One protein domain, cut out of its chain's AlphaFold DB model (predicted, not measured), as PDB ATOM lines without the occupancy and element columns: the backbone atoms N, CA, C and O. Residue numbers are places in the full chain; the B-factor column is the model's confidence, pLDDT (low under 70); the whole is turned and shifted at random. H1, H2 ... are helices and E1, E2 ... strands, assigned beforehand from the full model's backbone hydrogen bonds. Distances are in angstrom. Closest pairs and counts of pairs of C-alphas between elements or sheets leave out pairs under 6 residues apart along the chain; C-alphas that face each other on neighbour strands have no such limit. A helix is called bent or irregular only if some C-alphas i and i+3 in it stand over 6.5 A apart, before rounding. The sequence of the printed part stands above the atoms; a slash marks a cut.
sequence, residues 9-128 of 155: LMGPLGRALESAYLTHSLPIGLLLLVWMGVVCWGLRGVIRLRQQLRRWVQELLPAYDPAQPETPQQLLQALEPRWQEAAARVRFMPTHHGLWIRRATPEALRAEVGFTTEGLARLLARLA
ATOM      1  N   LEU A   9      55.166 -23.950  12.726       57.78
ATOM      2  CA  LEU A   9      54.745 -24.212  14.108       57.78
ATOM      3  C   LEU A   9      54.585 -25.710  14.414       57.78
ATOM      4  O   LEU A   9      54.762 -26.131  15.553       57.78
ATOM      5  N   MET A  10      54.234 -26.515  13.409       57.16
ATOM      6  CA  MET A  10      53.912 -27.938  13.575       57.16
ATOM      7  C   MET A  10      54.990 -28.885  13.017       57.16
ATOM      8  O   MET A  10      55.004 -30.069  13.367       57.16
ATOM      9  N   GLY A  11      55.920 -28.381  12.197       71.25
ATOM     10  CA  GLY A  11      57.080 -29.132  11.715       71.25
ATOM     11  C   GLY A  11      56.725 -30.442  10.976       71.25
ATOM     12  O   GLY A  11      55.621 -30.588  10.445       71.25
ATOM     13  N   PRO A  12      57.639 -31.435  10.946       62.47
ATOM     14  CA  PRO A  12      57.423 -32.706  10.242       62.47
ATOM     15  C   PRO A  12      56.225 -33.513  10.774       62.47
ATOM     16  O   PRO A  12      55.611 -34.274  10.027       62.47
ATOM     17  N   LEU A  13      55.859 -33.316  12.045       56.91
ATOM     18  CA  LEU A  13      54.674 -33.914  12.667       56.91
ATOM     19  C   LEU A  13      53.372 -33.365  12.073       56.91
ATOM     20  O   LEU A  13      52.441 -34.136  11.852       56.91
ATOM     21  N   GLY A  14      53.322 -32.068  11.762       60.97
ATOM     22  CA  GLY A  14      52.195 -31.441  11.068       60.97
ATOM     23  C   GLY A  14      51.951 -32.036   9.694       60.97
ATOM     24  O   GLY A  14      50.830 -32.426   9.388       60.97
ATOM     25  N   ARG A  15      53.017 -32.186   8.900       62.50
ATOM     26  CA  ARG A  15      52.912 -32.779   7.560       62.50
ATOM     27  C   ARG A  15      52.553 -34.257   7.584       62.50
ATOM     28  O   ARG A  15      51.779 -34.691   6.738       62.50
ATOM     29  N   ALA A  16      53.061 -35.019   8.553       61.84
ATOM     30  CA  ALA A  16      52.674 -36.417   8.733       61.84
ATOM     31  C   ALA A  16      51.196 -36.559   9.151       61.84
ATOM     32  O   ALA A  16      50.497 -37.452   8.669       61.84
ATOM     33  N   LEU A  17      50.699 -35.656  10.004       60.69
ATOM     34  CA  LEU A  17      49.283 -35.574  10.372       60.69
ATOM     35  C   LEU A  17      48.413 -35.158   9.187       60.69
ATOM     36  O   LEU A  17      47.366 -35.755   8.979       60.69
ATOM     37  N   GLU A  18      48.847 -34.188   8.387       63.72
ATOM     38  CA  GLU A  18      48.126 -33.717   7.205       63.72
ATOM     39  C   GLU A  18      48.057 -34.803   6.121       63.72
ATOM     40  O   GLU A  18      46.981 -35.073   5.586       63.72
ATOM     41  N   SER A  19      49.160 -35.522   5.872       62.62
ATOM     42  CA  SER A  19      49.173 -36.653   4.941       62.62
ATOM     43  C   SER A  19      48.327 -37.819   5.447       62.62
ATOM     44  O   SER A  19      47.571 -38.401   4.674       62.62
ATOM     45  N   ALA A  20      48.388 -38.151   6.741       61.03
ATOM     46  CA  ALA A  20      47.548 -39.196   7.325       61.03
ATOM     47  C   ALA A  20      46.060 -38.804   7.302       61.03
ATOM     48  O   ALA A  20      45.209 -39.635   6.989       61.03
ATOM     49  N   TYR A  21      45.741 -37.533   7.567       61.81
ATOM     50  CA  TYR A  21      44.376 -37.012   7.561       61.81
ATOM     51  C   TYR A  21      43.785 -36.958   6.152       61.81
ATOM     52  O   TYR A  21      42.629 -37.318   5.970       61.81
ATOM     53  N   LEU A  22      44.564 -36.579   5.134       63.59
ATOM     54  CA  LEU A  22      44.122 -36.590   3.735       63.59
ATOM     55  C   LEU A  22      43.943 -38.020   3.203       63.59
ATOM     56  O   LEU A  22      42.955 -38.296   2.521       63.59
ATOM     57  N   THR A  23      44.834 -38.940   3.583       66.88
ATOM     58  CA  THR A  23      44.782 -40.357   3.168       66.88
ATOM     59  C   THR A  23      43.652 -41.129   3.865       66.88
ATOM     60  O   THR A  23      43.078 -42.055   3.294       66.88
ATOM     61  N   HIS A  24      43.279 -40.730   5.083       65.12
ATOM     62  CA  HIS A  24      42.244 -41.370   5.905       65.12
ATOM     63  C   HIS A  24      41.083 -40.421   6.254       65.12
ATOM     64  O   HIS A  24      40.414 -40.586   7.275       65.12
ATOM     65  N   SER A  25      40.799 -39.441   5.394       71.19
ATOM     66  CA  SER A  25      39.788 -38.398   5.644       71.19
ATOM     67  C   SER A  25      38.384 -38.966   5.873       71.19
ATOM     68  O   SER A  25      37.674 -38.528   6.778       71.19
ATOM     69  N   LEU A  26      38.005 -39.999   5.116       77.56
ATOM     70  CA  LEU A  26      36.728 -40.701   5.267       77.56
ATOM     71  C   LEU A  26      36.594 -41.444   6.610       77.56
ATOM     72  O   LEU A  26      35.626 -41.174   7.323       77.56
ATOM     73  N   PRO A  27      37.512 -42.346   7.013       81.81
ATOM     74  CA  PRO A  27      37.391 -43.034   8.298       81.81
ATOM     75  C   PRO A  27      37.541 -42.089   9.497       81.81
ATOM     76  O   PRO A  27      36.840 -42.279  10.488       81.81
ATOM     77  N   ILE A  28      38.372 -41.041   9.413       81.25
ATOM     78  CA  ILE A  28      38.482 -40.037  10.484       81.25
ATOM     79  C   ILE A  28      37.188 -39.220  10.594       81.25
ATOM     80  O   ILE A  28      36.679 -39.018  11.697       81.25
ATOM     81  N   GLY A  29      36.611 -38.801   9.465       84.44
ATOM     82  CA  GLY A  29      35.318 -38.120   9.437       84.44
ATOM     83  C   GLY A  29      34.190 -38.987  10.002       84.44
ATOM     84  O   GLY A  29      33.391 -38.513  10.806       84.44
ATOM     85  N   LEU A  30      34.157 -40.276   9.650       89.31
ATOM     86  CA  LEU A  30      33.156 -41.220  10.146       89.31
ATOM     87  C   LEU A  30      33.322 -41.487  11.648       89.31
ATOM     88  O   LEU A  30      32.332 -41.496  12.377       89.31
ATOM     89  N   LEU A  31      34.562 -41.616  12.131       88.88
ATOM     90  CA  LEU A  31      34.864 -41.738  13.558       88.88
ATOM     91  C   LEU A  31      34.382 -40.509  14.339       88.88
ATOM     92  O   LEU A  31      33.712 -40.659  15.362       88.88
ATOM     93  N   LEU A  32      34.673 -39.302  13.842       88.00
ATOM     94  CA  LEU A  32      34.210 -38.053  14.448       88.00
ATOM     95  C   LEU A  32      32.687 -37.944  14.438       88.00
ATOM     96  O   LEU A  32      32.112 -37.500  15.429       88.00
ATOM     97  N   LEU A  33      32.024 -38.371  13.362       91.00
ATOM     98  CA  LEU A  33      30.567 -38.334  13.245       91.00
ATOM     99  C   LEU A  33      29.905 -39.303  14.227       91.00
ATOM    100  O   LEU A  33      28.964 -38.918  14.921       91.00
ATOM    101  N   VAL A  34      30.425 -40.528  14.339       90.56
ATOM    102  CA  VAL A  34      29.970 -41.499  15.341       90.56
ATOM    103  C   VAL A  34      30.176 -40.931  16.742       90.56
ATOM    104  O   VAL A  34      29.222 -40.879  17.516       90.56
ATOM    105  N   TRP A  35      31.377 -40.435  17.054       87.88
ATOM    106  CA  TRP A  35      31.700 -39.842  18.352       87.88
ATOM    107  C   TRP A  35      30.782 -38.658  18.697       87.88
ATOM    108  O   TRP A  35      30.168 -38.646  19.767       87.88
ATOM    109  N   MET A  36      30.593 -37.720  17.763       88.88
ATOM    110  CA  MET A  36      29.650 -36.605  17.891       88.88
ATOM    111  C   MET A  36      28.224 -37.103  18.111       88.88
ATOM    112  O   MET A  36      27.517 -36.572  18.964       88.88
ATOM    113  N   GLY A  37      27.808 -38.148  17.394       89.31
ATOM    114  CA  GLY A  37      26.505 -38.782  17.557       89.31
ATOM    115  C   GLY A  37      26.281 -39.292  18.981       89.31
ATOM    116  O   GLY A  37      25.251 -38.979  19.585       89.31
ATOM    117  N   VAL A  38      27.253 -40.010  19.555       87.06
ATOM    118  CA  VAL A  38      27.140 -40.512  20.934       87.06
ATOM    119  C   VAL A  38      27.128 -39.352  21.939       87.06
ATOM    120  O   VAL A  38      26.311 -39.344  22.865       87.06
ATOM    121  N   VAL A  39      27.976 -38.336  21.744       86.69
ATOM    122  CA  VAL A  39      28.048 -37.153  22.620       86.69
ATOM    123  C   VAL A  39      26.726 -36.382  22.596       86.69
ATOM    124  O   VAL A  39      26.141 -36.104  23.648       86.69
ATOM    125  N   CYS A  40      26.198 -36.103  21.401       87.06
ATOM    126  CA  CYS A  40      24.899 -35.465  21.213       87.06
ATOM    127  C   CYS A  40      23.766 -36.279  21.843       87.06
ATOM    128  O   CYS A  40      22.863 -35.693  22.441       87.06
ATOM    129  N   TRP A  41      23.804 -37.610  21.751       86.94
ATOM    130  CA  TRP A  41      22.811 -38.473  22.388       86.94
ATOM    131  C   TRP A  41      22.828 -38.327  23.914       86.94
ATOM    132  O   TRP A  41      21.775 -38.125  24.526       86.94
ATOM    133  N   GLY A  42      24.013 -38.373  24.532       85.00
ATOM    134  CA  GLY A  42      24.177 -38.188  25.976       85.00
ATOM    135  C   GLY A  42      23.689 -36.815  26.448       85.00
ATOM    136  O   GLY A  42      22.890 -36.722  27.381       85.00
ATOM    137  N   LEU A  43      24.102 -35.747  25.754       85.50
ATOM    138  CA  LEU A  43      23.645 -34.375  26.010       85.50
ATOM    139  C   LEU A  43      22.121 -34.264  25.922       85.50
ATOM    140  O   LEU A  43      21.479 -33.691  26.802       85.50
ATOM    141  N   ARG A  44      21.519 -34.853  24.884       86.38
ATOM    142  CA  ARG A  44      20.068 -34.825  24.683       86.38
ATOM    143  C   ARG A  44      19.323 -35.564  25.793       86.38
ATOM    144  O   ARG A  44      18.250 -35.108  26.186       86.38
ATOM    145  N   GLY A  45      19.888 -36.650  26.318       85.62
ATOM    146  CA  GLY A  45      19.369 -37.357  27.491       85.62
ATOM    147  C   GLY A  45      19.296 -36.453  28.722       85.62
ATOM    148  O   GLY A  45      18.221 -36.291  29.299       85.62
ATOM    149  N   VAL A  46      20.401 -35.785  29.064       85.56
ATOM    150  CA  VAL A  46      20.471 -34.861  30.212       85.56
ATOM    151  C   VAL A  46      19.538 -33.662  30.031       85.56
ATOM    152  O   VAL A  46      18.806 -33.299  30.952       85.56
ATOM    153  N   ILE A  47      19.495 -33.069  28.833       87.06
ATOM    154  CA  ILE A  47      18.601 -31.940  28.527       87.06
ATOM    155  C   ILE A  47      17.134 -32.347  28.688       87.06
ATOM    156  O   ILE A  47      16.359 -31.602  29.293       87.06
ATOM    157  N   ARG A  48      16.739 -33.525  28.187       89.06
ATOM    158  CA  ARG A  48      15.376 -34.046  28.374       89.06
ATOM    159  C   ARG A  48      15.053 -34.235  29.850       89.06
ATOM    160  O   ARG A  48      13.982 -33.818  30.279       89.06
ATOM    161  N   LEU A  49      15.980 -34.799  30.618       87.56
ATOM    162  CA  LEU A  49      15.780 -35.060  32.042       87.56
ATOM    163  C   LEU A  49      15.633 -33.753  32.837       87.56
ATOM    164  O   LEU A  49      14.746 -33.620  33.675       87.56
ATOM    165  N   ARG A  50      16.404 -32.722  32.474       87.62
ATOM    166  CA  ARG A  50      16.257 -31.364  33.014       87.62
ATOM    167  C   ARG A  50      14.921 -30.715  32.659       87.62
ATOM    168  O   ARG A  50      14.330 -30.022  33.486       87.62
ATOM    169  N   GLN A  51      14.429 -30.925  31.440       88.38
ATOM    170  CA  GLN A  51      13.106 -30.449  31.036       88.38
ATOM    171  C   GLN A  51      11.986 -31.183  31.781       88.38
ATOM    172  O   GLN A  51      11.026 -30.537  32.193       88.38
ATOM    173  N   GLN A  52      12.111 -32.497  31.986       89.38
ATOM    174  CA  GLN A  52      11.169 -33.284  32.786       89.38
ATOM    175  C   GLN A  52      11.137 -32.809  34.234       89.38
ATOM    176  O   GLN A  52      10.054 -32.537  34.740       89.38
ATOM    177  N   LEU A  53      12.303 -32.594  34.852       87.88
ATOM    178  CA  LEU A  53      12.381 -32.039  36.200       87.88
ATOM    179  C   LEU A  53      11.644 -30.699  36.292       87.88
ATOM    180  O   LEU A  53      10.835 -30.496  37.190       87.88
ATOM    181  N   ARG A  54      11.869 -29.797  35.330       86.50
ATOM    182  CA  ARG A  54      11.173 -28.506  35.300       86.50
ATOM    183  C   ARG A  54       9.655 -28.664  35.193       86.50
ATOM    184  O   ARG A  54       8.944 -27.912  35.849       86.50
ATOM    185  N   ARG A  55       9.173 -29.616  34.390       89.06
ATOM    186  CA  ARG A  55       7.738 -29.912  34.267       89.06
ATOM    187  C   ARG A  55       7.167 -30.434  35.579       89.06
ATOM    188  O   ARG A  55       6.189 -29.880  36.051       89.06
ATOM    189  N   TRP A  56       7.823 -31.405  36.212       88.81
ATOM    190  CA  TRP A  56       7.359 -31.940  37.493       88.81
ATOM    191  C   TRP A  56       7.339 -30.883  38.595       88.81
ATOM    192  O   TRP A  56       6.400 -30.832  39.380       88.81
ATOM    193  N   VAL A  57       8.345 -30.003  38.634       86.06
ATOM    194  CA  VAL A  57       8.342 -28.889  39.587       86.06
ATOM    195  C   VAL A  57       7.197 -27.929  39.292       86.06
ATOM    196  O   VAL A  57       6.553 -27.491  40.228       86.06
ATOM    197  N   GLN A  58       6.900 -27.621  38.027       84.50
ATOM    198  CA  GLN A  58       5.757 -26.771  37.669       84.50
ATOM    199  C   GLN A  58       4.403 -27.409  38.006       84.50
ATOM    200  O   GLN A  58       3.495 -26.691  38.411       84.50
ATOM    201  N   GLU A  59       4.274 -28.729  37.861       86.19
ATOM    202  CA  GLU A  59       3.078 -29.488  38.251       86.19
ATOM    203  C   GLU A  59       2.848 -29.446  39.766       86.19
ATOM    204  O   GLU A  59       1.710 -29.316  40.208       86.19
ATOM    205  N   LEU A  60       3.922 -29.538  40.555       83.00
ATOM    206  CA  LEU A  60       3.849 -29.522  42.017       83.00
ATOM    207  C   LEU A  60       3.847 -28.109  42.605       83.00
ATOM    208  O   LEU A  60       3.339 -27.922  43.702       83.00
ATOM    209  N   LEU A  61       4.355 -27.107  41.882       78.44
ATOM    210  CA  LEU A  61       4.428 -25.713  42.325       78.44
ATOM    211  C   LEU A  61       3.128 -25.168  42.948       78.44
ATOM    212  O   LEU A  61       3.237 -24.535  43.989       78.44
ATOM    213  N   PRO A  62       1.915 -25.384  42.394       77.81
ATOM    214  CA  PRO A  62       0.689 -24.862  43.005       77.81
ATOM    215  C   PRO A  62       0.355 -25.477  44.373       77.81
ATOM    216  O   PRO A  62      -0.443 -24.899  45.103       77.81
ATOM    217  N   ALA A  63       0.941 -26.624  44.724       80.12
ATOM    218  CA  ALA A  63       0.734 -27.279  46.014       80.12
ATOM    219  C   ALA A  63       1.696 -26.791  47.113       80.12
ATOM    220  O   ALA A  63       1.490 -27.128  48.276       80.12
ATOM    221  N   TYR A  64       2.730 -26.011  46.768       77.88
ATOM    222  CA  TYR A  64       3.750 -25.555  47.714       77.88
ATOM    223  C   TYR A  64       3.936 -24.038  47.659       77.88
ATOM    224  O   TYR A  64       3.963 -23.433  46.588       77.88
ATOM    225  N   ASP A  65       4.135 -23.418  48.819       72.88
ATOM    226  CA  ASP A  65       4.427 -21.989  48.900       72.88
ATOM    227  C   ASP A  65       5.922 -21.729  48.616       72.88
ATOM    228  O   ASP A  65       6.783 -22.179  49.381       72.88
ATOM    229  N   PRO A  66       6.291 -21.010  47.537       69.88
ATOM    230  CA  PRO A  66       7.690 -20.721  47.219       69.88
ATOM    231  C   PRO A  66       8.377 -19.794  48.235       69.88
ATOM    232  O   PRO A  66       9.598 -19.651  48.169       69.88
ATOM    233  N   ALA A  67       7.632 -19.155  49.146       70.31
ATOM    234  CA  ALA A  67       8.192 -18.308  50.197       70.31
ATOM    235  C   ALA A  67       8.778 -19.104  51.376       70.31
ATOM    236  O   ALA A  67       9.550 -18.553  52.163       70.31
ATOM    237  N   GLN A  68       8.434 -20.389  51.509       77.50
ATOM    238  CA  GLN A  68       8.907 -21.212  52.619       77.50
ATOM    239  C   GLN A  68      10.292 -21.822  52.322       77.50
ATOM    240  O   GLN A  68      10.521 -22.352  51.231       77.50
ATOM    241  N   PRO A  69      11.227 -21.803  53.293       75.44
ATOM    242  CA  PRO A  69      12.578 -22.339  53.108       75.44
ATOM    243  C   PRO A  69      12.617 -23.870  52.983       75.44
ATOM    244  O   PRO A  69      13.580 -24.410  52.439       75.44
ATOM    245  N   GLU A  70      11.578 -24.575  53.442       82.81
ATOM    246  CA  GLU A  70      11.488 -26.042  53.385       82.81
ATOM    247  C   GLU A  70      10.938 -26.572  52.049       82.81
ATOM    248  O   GLU A  70      11.169 -27.728  51.692       82.81
ATOM    249  N   THR A  71      10.287 -25.719  51.254       82.38
ATOM    250  CA  THR A  71       9.715 -26.051  49.941       82.38
ATOM    251  C   THR A  71      10.674 -26.784  48.991       82.38
ATOM    252  O   THR A  71      10.274 -27.803  48.424       82.38
ATOM    253  N   PRO A  72      11.946 -26.369  48.799       84.19
ATOM    254  CA  PRO A  72      12.873 -27.110  47.940       84.19
ATOM    255  C   PRO A  72      13.218 -28.511  48.471       84.19
ATOM    256  O   PRO A  72      13.444 -29.416  47.667       84.19
ATOM    257  N   GLN A  73      13.256 -28.717  49.792       86.12
ATOM    258  CA  GLN A  73      13.501 -30.038  50.388       86.12
ATOM    259  C   GLN A  73      12.272 -30.943  50.271       86.12
ATOM    260  O   GLN A  73      12.404 -32.109  49.901       86.12
ATOM    261  N   GLN A  74      11.077 -30.401  50.508       85.44
ATOM    262  CA  GLN A  74       9.818 -31.130  50.348       85.44
ATOM    263  C   GLN A  74       9.592 -31.543  48.885       85.44
ATOM    264  O   GLN A  74       9.247 -32.693  48.611       85.44
ATOM    265  N   LEU A  75       9.881 -30.651  47.930       86.31
ATOM    266  CA  LEU A  75       9.839 -30.961  46.499       86.31
ATOM    267  C   LEU A  75      10.856 -32.035  46.106       86.31
ATOM    268  O   LEU A  75      10.522 -32.901  45.302       86.31
ATOM    269  N   LEU A  76      12.073 -32.015  46.663       87.19
ATOM    270  CA  LEU A  76      13.041 -33.095  46.440       87.19
ATOM    271  C   LEU A  76      12.488 -34.438  46.894       87.19
ATOM    272  O   LEU A  76      12.501 -35.382  46.112       87.19
ATOM    273  N   GLN A  77      11.983 -34.516  48.127       88.62
ATOM    274  CA  GLN A  77      11.456 -35.763  48.680       88.62
ATOM    275  C   GLN A  77      10.261 -36.280  47.872       88.62
ATOM    276  O   GLN A  77      10.195 -37.470  47.568       88.62
ATOM    277  N   ALA A  78       9.357 -35.391  47.452       88.38
ATOM    278  CA  ALA A  78       8.216 -35.754  46.615       88.38
ATOM    279  C   ALA A  78       8.633 -36.224  45.206       88.38
ATOM    280  O   ALA A  78       7.988 -37.094  44.619       88.38
ATOM    281  N   LEU A  79       9.708 -35.656  44.649       88.88
ATOM    282  CA  LEU A  79      10.200 -35.971  43.304       88.88
ATOM    283  C   LEU A  79      11.210 -37.119  43.263       88.88
ATOM    284  O   LEU A  79      11.442 -37.660  42.184       88.88
ATOM    285  N   GLU A  80      11.781 -37.515  44.399       89.19
ATOM    286  CA  GLU A  80      12.773 -38.584  44.520       89.19
ATOM    287  C   GLU A  80      12.368 -39.897  43.817       89.19
ATOM    288  O   GLU A  80      13.170 -40.393  43.021       89.19
ATOM    289  N   PRO A  81      11.148 -40.455  43.989       88.44
ATOM    290  CA  PRO A  81      10.778 -41.698  43.303       88.44
ATOM    291  C   PRO A  81      10.746 -41.534  41.775       88.44
ATOM    292  O   PRO A  81      11.325 -42.339  41.044       88.44
ATOM    293  N   ARG A  82      10.156 -40.437  41.278       88.50
ATOM    294  CA  ARG A  82      10.107 -40.126  39.836       88.50
ATOM    295  C   ARG A  82      11.506 -39.882  39.267       88.50
ATOM    296  O   ARG A  82      11.798 -40.263  38.131       88.50
ATOM    297  N   TRP A  83      12.376 -39.256  40.059       87.50
ATOM    298  CA  TRP A  83      13.775 -39.036  39.720       87.50
ATOM    299  C   TRP A  83      14.525 -40.357  39.575       87.50
ATOM    300  O   TRP A  83      15.202 -40.542  38.568       87.50
ATOM    301  N   GLN A  84      14.391 -41.287  40.524       87.31
ATOM    302  CA  GLN A  84      15.083 -42.578  40.469       87.31
ATOM    303  C   GLN A  84      14.678 -43.397  39.242       87.31
ATOM    304  O   GLN A  84      15.549 -43.915  38.537       87.31
ATOM    305  N   GLU A  85      13.386 -43.444  38.916       88.25
ATOM    306  CA  GLU A  85      12.895 -44.119  37.711       88.25
ATOM    307  C   GLU A  85      13.458 -43.506  36.422       88.25
ATOM    308  O   GLU A  85      13.853 -44.225  35.498       88.25
ATOM    309  N   ALA A  86      13.510 -42.175  36.336       86.31
ATOM    310  CA  ALA A  86      14.046 -41.488  35.165       86.31
ATOM    311  C   ALA A  86      15.574 -41.603  35.073       86.31
ATOM    312  O   ALA A  86      16.110 -41.836  33.986       86.31
ATOM    313  N   ALA A  87      16.274 -41.489  36.201       85.62
ATOM    314  CA  ALA A  87      17.721 -41.624  36.289       85.62
ATOM    315  C   ALA A  87      18.177 -43.033  35.893       85.62
ATOM    316  O   ALA A  87      19.156 -43.168  35.162       85.62
ATOM    317  N   ALA A  88      17.426 -44.076  36.269       85.38
ATOM    318  CA  ALA A  88      17.722 -45.459  35.890       85.38
ATOM    319  C   ALA A  88      17.712 -45.691  34.367       85.38
ATOM    320  O   ALA A  88      18.402 -46.580  33.863       85.38
ATOM    321  N   ARG A  89      16.962 -44.877  33.609       85.19
ATOM    322  CA  ARG A  89      16.904 -44.958  32.138       85.19
ATOM    323  C   ARG A  89      18.110 -44.307  31.461       85.19
ATOM    324  O   ARG A  89      18.382 -44.596  30.295       85.19
ATOM    325  N   VAL A  90      18.846 -43.443  32.159       83.94
ATOM    326  CA  VAL A  90      20.025 -42.761  31.616       83.94
ATOM    327  C   VAL A  90      21.277 -43.523  32.023       83.94
ATOM    328  O   VAL A  90      21.710 -43.478  33.165       83.94
ATOM    329  N   ARG A  91      21.890 -44.226  31.066       81.06
ATOM    330  CA  ARG A  91      23.147 -44.966  31.291       81.06
ATOM    331  C   ARG A  91      24.403 -44.125  31.088       81.06
ATOM    332  O   ARG A  91      25.439 -44.408  31.690       81.06
ATOM    333  N   PHE A  92      24.311 -43.107  30.243       82.88
ATOM    334  CA  PHE A  92      25.445 -42.322  29.781       82.88
ATOM    335  C   PHE A  92      25.124 -40.839  29.843       82.88
ATOM    336  O   PHE A  92      24.017 -40.423  29.501       82.88
ATOM    337  N   MET A  93      26.107 -40.047  30.250       82.69
ATOM    338  CA  MET A  93      26.016 -38.594  30.254       82.69
ATOM    339  C   MET A  93      27.343 -37.979  29.813       82.69
ATOM    340  O   MET A  93      28.394 -38.605  29.994       82.69
ATOM    341  N   PRO A  94      27.324 -36.765  29.253       82.44
ATOM    342  CA  PRO A  94      28.544 -36.032  28.980       82.44
ATOM    343  C   PRO A  94      29.333 -35.764  30.273       82.44
ATOM    344  O   PRO A  94      28.784 -35.685  31.376       82.44
ATOM    345  N   THR A  95      30.645 -35.631  30.141       82.31
ATOM    346  CA  THR A  95      31.499 -35.017  31.156       82.31
ATOM    347  C   THR A  95      31.244 -33.511  31.194       82.31
ATOM    348  O   THR A  95      30.631 -32.954  30.286       82.31
ATOM    349  N   HIS A  96      31.752 -32.831  32.222       70.00
ATOM    350  CA  HIS A  96      31.549 -31.392  32.427       70.00
ATOM    351  C   HIS A  96      31.915 -30.524  31.201       70.00
ATOM    352  O   HIS A  96      31.303 -29.491  30.956       70.00
ATOM    353  N   HIS A  97      32.884 -30.963  30.389       73.19
ATOM    354  CA  HIS A  97      33.328 -30.253  29.181       73.19
ATOM    355  C   HIS A  97      32.531 -30.626  27.919       73.19
ATOM    356  O   HIS A  97      32.811 -30.110  26.845       73.19
ATOM    357  N   GLY A  98      31.574 -31.554  28.009       71.81
ATOM    358  CA  GLY A  98      30.724 -31.970  26.891       71.81
ATOM    359  C   GLY A  98      31.412 -32.818  25.818       71.81
ATOM    360  O   GLY A  98      30.727 -33.321  24.941       71.81
ATOM    361  N   LEU A  99      32.733 -33.003  25.885       75.06
ATOM    362  CA  LEU A  99      33.521 -33.704  24.863       75.06
ATOM    363  C   LEU A  99      33.621 -35.213  25.102       75.06
ATOM    364  O   LEU A  99      33.915 -35.973  24.195       75.06
ATOM    365  N   TRP A 100      33.379 -35.684  26.319       79.06
ATOM    366  CA  TRP A 100      33.505 -37.105  26.633       79.06
ATOM    367  C   TRP A 100      32.236 -37.614  27.271       79.06
ATOM    368  O   TRP A 100      31.453 -36.842  27.816       79.06
ATOM    369  N   ILE A 101      32.039 -38.923  27.219       82.75
ATOM    370  CA  ILE A 101      30.877 -39.576  27.802       82.75
ATOM    371  C   ILE A 101      31.364 -40.421  28.960       82.75
ATOM    372  O   ILE A 101      32.337 -41.160  28.842       82.75
ATOM    373  N   ARG A 102      30.672 -40.308  30.084       82.75
ATOM    374  CA  ARG A 102      30.892 -41.131  31.266       82.75
ATOM    375  C   ARG A 102      29.626 -41.898  31.604       82.75
ATOM    376  O   ARG A 102      28.520 -41.539  31.187       82.75
ATOM    377  N   ARG A 103      29.791 -42.953  32.397       82.94
ATOM    378  CA  ARG A 103      28.655 -43.656  32.990       82.94
ATOM    379  C   ARG A 103      27.895 -42.684  33.891       82.94
ATOM    380  O   ARG A 103      28.501 -41.971  34.691       82.94
ATOM    381  N   ALA A 104      26.579 -42.633  33.727       81.88
ATOM    382  CA  ALA A 104      25.726 -41.798  34.553       81.88
ATOM    383  C   ALA A 104      25.607 -42.436  35.940       81.88
ATOM    384  O   ALA A 104      24.903 -43.426  36.124       81.88
ATOM    385  N   THR A 105      26.348 -41.904  36.911       84.25
ATOM    386  CA  THR A 105      26.112 -42.211  38.322       84.25
ATOM    387  C   THR A 105      24.963 -41.341  38.833       84.25
ATOM    388  O   THR A 105      24.808 -40.205  38.369       84.25
ATOM    389  N   PRO A 106      24.146 -41.837  39.777       78.44
ATOM    390  CA  PRO A 106      22.985 -41.100  40.271       78.44
ATOM    391  C   PRO A 106      23.378 -39.743  40.867       78.44
ATOM    392  O   PRO A 106      22.731 -38.741  40.580       78.44
ATOM    393  N   GLU A 107      24.476 -39.679  41.620       82.62
ATOM    394  CA  GLU A 107      24.961 -38.432  42.227       82.62
ATOM    395  C   GLU A 107      25.403 -37.400  41.191       82.62
ATOM    396  O   GLU A 107      25.014 -36.234  41.254       82.62
ATOM    397  N   ALA A 108      26.173 -37.826  40.191       84.25
ATOM    398  CA  ALA A 108      26.660 -36.905  39.180       84.25
ATOM    399  C   ALA A 108      25.532 -36.455  38.235       84.25
ATOM    400  O   ALA A 108      25.545 -35.316  37.779       84.25
ATOM    401  N   LEU A 109      24.514 -37.295  38.006       84.81
ATOM    402  CA  LEU A 109      23.308 -36.894  37.282       84.81
ATOM    403  C   LEU A 109      22.497 -35.850  38.071       84.81
ATOM    404  O   LEU A 109      21.996 -34.896  37.474       84.81
ATOM    405  N   ARG A 110      22.397 -35.995  39.403       87.19
ATOM    406  CA  ARG A 110      21.724 -35.009  40.270       87.19
ATOM    407  C   ARG A 110      22.403 -33.647  40.189       87.19
ATOM    408  O   ARG A 110      21.717 -32.646  39.984       87.19
ATOM    409  N   ALA A 111      23.731 -33.616  40.293       85.25
ATOM    410  CA  ALA A 111      24.507 -32.385  40.181       85.25
ATOM    411  C   ALA A 111      24.285 -31.698  38.823       85.25
ATOM    412  O   ALA A 111      23.959 -30.512  38.776       85.25
ATOM    413  N   GLU A 112      24.353 -32.460  37.728       85.56
ATOM    414  CA  GLU A 112      24.321 -31.887  36.378       85.56
ATOM    415  C   GLU A 112      22.941 -31.417  35.925       85.56
ATOM    416  O   GLU A 112      22.801 -30.446  35.175       85.56
ATOM    417  N   VAL A 113      21.889 -32.076  36.407       84.31
ATOM    418  CA  VAL A 113      20.508 -31.663  36.137       84.31
ATOM    419  C   VAL A 113      20.048 -30.563  37.102       84.31
ATOM    420  O   VAL A 113      19.103 -29.831  36.793       84.31
ATOM    421  N   GLY A 114      20.736 -30.396  38.234       84.19
ATOM    422  CA  GLY A 114      20.340 -29.486  39.307       84.19
ATOM    423  C   GLY A 114      19.241 -30.065  40.200       84.19
ATOM    424  O   GLY A 114      18.444 -29.307  40.750       84.19
ATOM    425  N   PHE A 115      19.183 -31.393  40.337       87.69
ATOM    426  CA  PHE A 115      18.329 -32.089  41.302       87.69
ATOM    427  C   PHE A 115      18.985 -32.072  42.689       87.69
ATOM    428  O   PHE A 115      19.424 -33.085  43.228       87.69
ATOM    429  N   THR A 116      19.125 -30.865  43.226       88.56
ATOM    430  CA  THR A 116      19.692 -30.559  44.541       88.56
ATOM    431  C   THR A 116      18.851 -29.467  45.186       88.56
ATOM    432  O   THR A 116      18.102 -28.773  44.497       88.56
ATOM    433  N   THR A 117      18.972 -29.285  46.501       86.00
ATOM    434  CA  THR A 117      18.236 -28.239  47.231       86.00
ATOM    435  C   THR A 117      18.525 -26.863  46.636       86.00
ATOM    436  O   THR A 117      17.607 -26.119  46.310       86.00
ATOM    437  N   GLU A 118      19.799 -26.564  46.383       87.12
ATOM    438  CA  GLU A 118      20.236 -25.323  45.739       87.12
ATOM    439  C   GLU A 118      19.787 -25.205  44.278       87.12
ATOM    440  O   GLU A 118      19.498 -24.107  43.794       87.12
ATOM    441  N   GLY A 119      19.792 -26.313  43.535       85.19
ATOM    442  CA  GLY A 119      19.372 -26.345  42.137       85.19
ATOM    443  C   GLY A 119      17.877 -26.070  41.998       85.19
ATOM    444  O   GLY A 119      17.474 -25.247  41.171       85.19
ATOM    445  N   LEU A 120      17.070 -26.676  42.870       86.50
ATOM    446  CA  LEU A 120      15.634 -26.441  42.961       86.50
ATOM    447  C   LEU A 120      15.313 -25.057  43.508       86.50
ATOM    448  O   LEU A 120      14.473 -24.392  42.919       86.50
ATOM    449  N   ALA A 121      16.015 -24.561  44.529       85.06
ATOM    450  CA  ALA A 121      15.849 -23.185  45.001       85.06
ATOM    451  C   ALA A 121      16.112 -22.169  43.874       85.06
ATOM    452  O   ALA A 121      15.315 -21.260  43.646       85.06
ATOM    453  N   ARG A 122      17.177 -22.368  43.083       86.38
ATOM    454  CA  ARG A 122      17.457 -21.553  41.887       86.38
ATOM    455  C   ARG A 122      16.383 -21.699  40.809       86.38
ATOM    456  O   ARG A 122      16.076 -20.726  40.121       86.38
ATOM    457  N   LEU A 123      15.833 -22.897  40.624       84.38
ATOM    458  CA  LEU A 123      14.748 -23.140  39.675       84.38
ATOM    459  C   LEU A 123      13.462 -22.433  40.123       84.38
ATOM    460  O   LEU A 123      12.852 -21.740  39.316       84.38
ATOM    461  N   LEU A 124      13.094 -22.552  41.397       82.50
ATOM    462  CA  LEU A 124      11.956 -21.880  42.012       82.50
ATOM    463  C   LEU A 124      12.111 -20.366  41.930       82.50
ATOM    464  O   LEU A 124      11.191 -19.713  41.473       82.50
ATOM    465  N   ALA A 125      13.286 -19.805  42.223       81.69
ATOM    466  CA  ALA A 125      13.542 -18.372  42.057       81.69
ATOM    467  C   ALA A 125      13.366 -17.888  40.602       81.69
ATOM    468  O   ALA A 125      12.984 -16.746  40.365       81.69
ATOM    469  N   ARG A 126      13.625 -18.753  39.608       81.81
ATOM    470  CA  ARG A 126      13.383 -18.458  38.180       81.81
ATOM    471  C   ARG A 126      11.927 -18.649  37.754       81.81
ATOM    472  O   ARG A 126      11.534 -18.107  36.723       81.81
ATOM    473  N   LEU A 127      11.180 -19.492  38.464       74.50
ATOM    474  CA  LEU A 127       9.781 -19.823  38.182       74.50
ATOM    475  C   LEU A 127       8.806 -18.934  38.954       74.50
ATOM    476  O   LEU A 127       7.711 -18.684  38.458       74.50
ATOM    477  N   ALA A 128       9.210 -18.457  40.132       65.69
ATOM    478  CA  ALA A 128       8.492 -17.472  40.909       65.69
ATOM    479  C   ALA A 128       8.229 -16.274  39.996       65.69
ATOM    480  O   ALA A 128       9.135 -15.817  39.284       65.69
TER     481      ALA A 128
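This is residues 9 to 128 of the 155 residues of an uncharacterized protein of Thermogemmatispora tikiterensis (UniProt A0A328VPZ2). One very long helix, H2, makes the long axis of a rod; at its first residues H1 turns off to make an L, with residues 9 to 19 sticking out free, and past Ala 63, the last residue of H2, the backbone folds back beside H2. There the bent H3 leads to a small hairpin, E1 and E2, near the middle of H2, and H4 and H5 return toward the last end of H2. The printed part has 120 residues with five named helices and two named strands, in the order H1, H2, H3, E1, E2, H4, H5; E1 and E2 are antiparallel, and the class is mostly helix. It is only just extended, close to loose, with a radius of gyration of the C-alphas of 20.8 A and spans of 66 by 30 by 20 A.

H1, residues 9 to 23, and H2, residues 25 to 63, are close but not clearly touching and about perpendicular at 87 degrees; their closest C-alphas, Tyr 21 and Ile 28, are 7.2 A apart. H3, residues 71 to 89, was assigned as one helix by its hydrogen bonds but is bent, with C-alphas 78 and 81 7.3 A apart; its arms H3a, residues 71 to 78, and H3b, residues 81 to 89, stand at a steep tilt of 65 degrees. H3b runs the opposite way to H2 at a shallow tilt of 9 degrees, close but not clearly touching, with the closest C-alphas, Leu 49 and Ala 86, 7.4 A apart. E1, residues 92 to 94, and E2, residues 101 to 103, form a hairpin, with N 93 and O 102 3.0 A apart and N 102 and O 93 2.8 A apart, within hydrogen-bond range. The closest C-alphas of H2 and E1, Gly 42 and Met 93, are 4.7 A apart. H4, residues 106 to 113, touches H2 at residues 46 to 50 alone, about perpendicular at 85 degrees; the closest C-alphas, Arg 50 and Val 113, are 5.3 A apart. H5, residues 117 to 127, touches H3a, with the closest C-alphas, Pro 72 and Thr 117, 5.5 A apart. Every O i to N i+4 pair is within hydrogen-bond range in H3a, H4 and H5; the counts are 10 of 11 in H1, 33 of 35 in H2 and 4 of 5 in H3b.

H1 begins at C-alpha 9, (54.745, -24.212, 14.108), and is 21.9 A long; it is irregular, with C-alphas 9 and 12 9.7 A apart. H2 runs 57.3 A to C-alpha 63 at (0.734, -27.279, 46.014) and is irregular, with C-alphas 59 and 62 7.1 A apart. H3b is 13.1 A long, and H5, 15.0 A long, ends at C-alpha 127, (9.781, -19.823, 38.182).

The two C-alphas farthest apart, those of Pro 12 and Ala 63, are 67.3 A apart. The printed part has no cut and no long link. Its mean pLDDT is 81.0, and residues 9 to 10, 12 to 24, 66 and 128 are under 70.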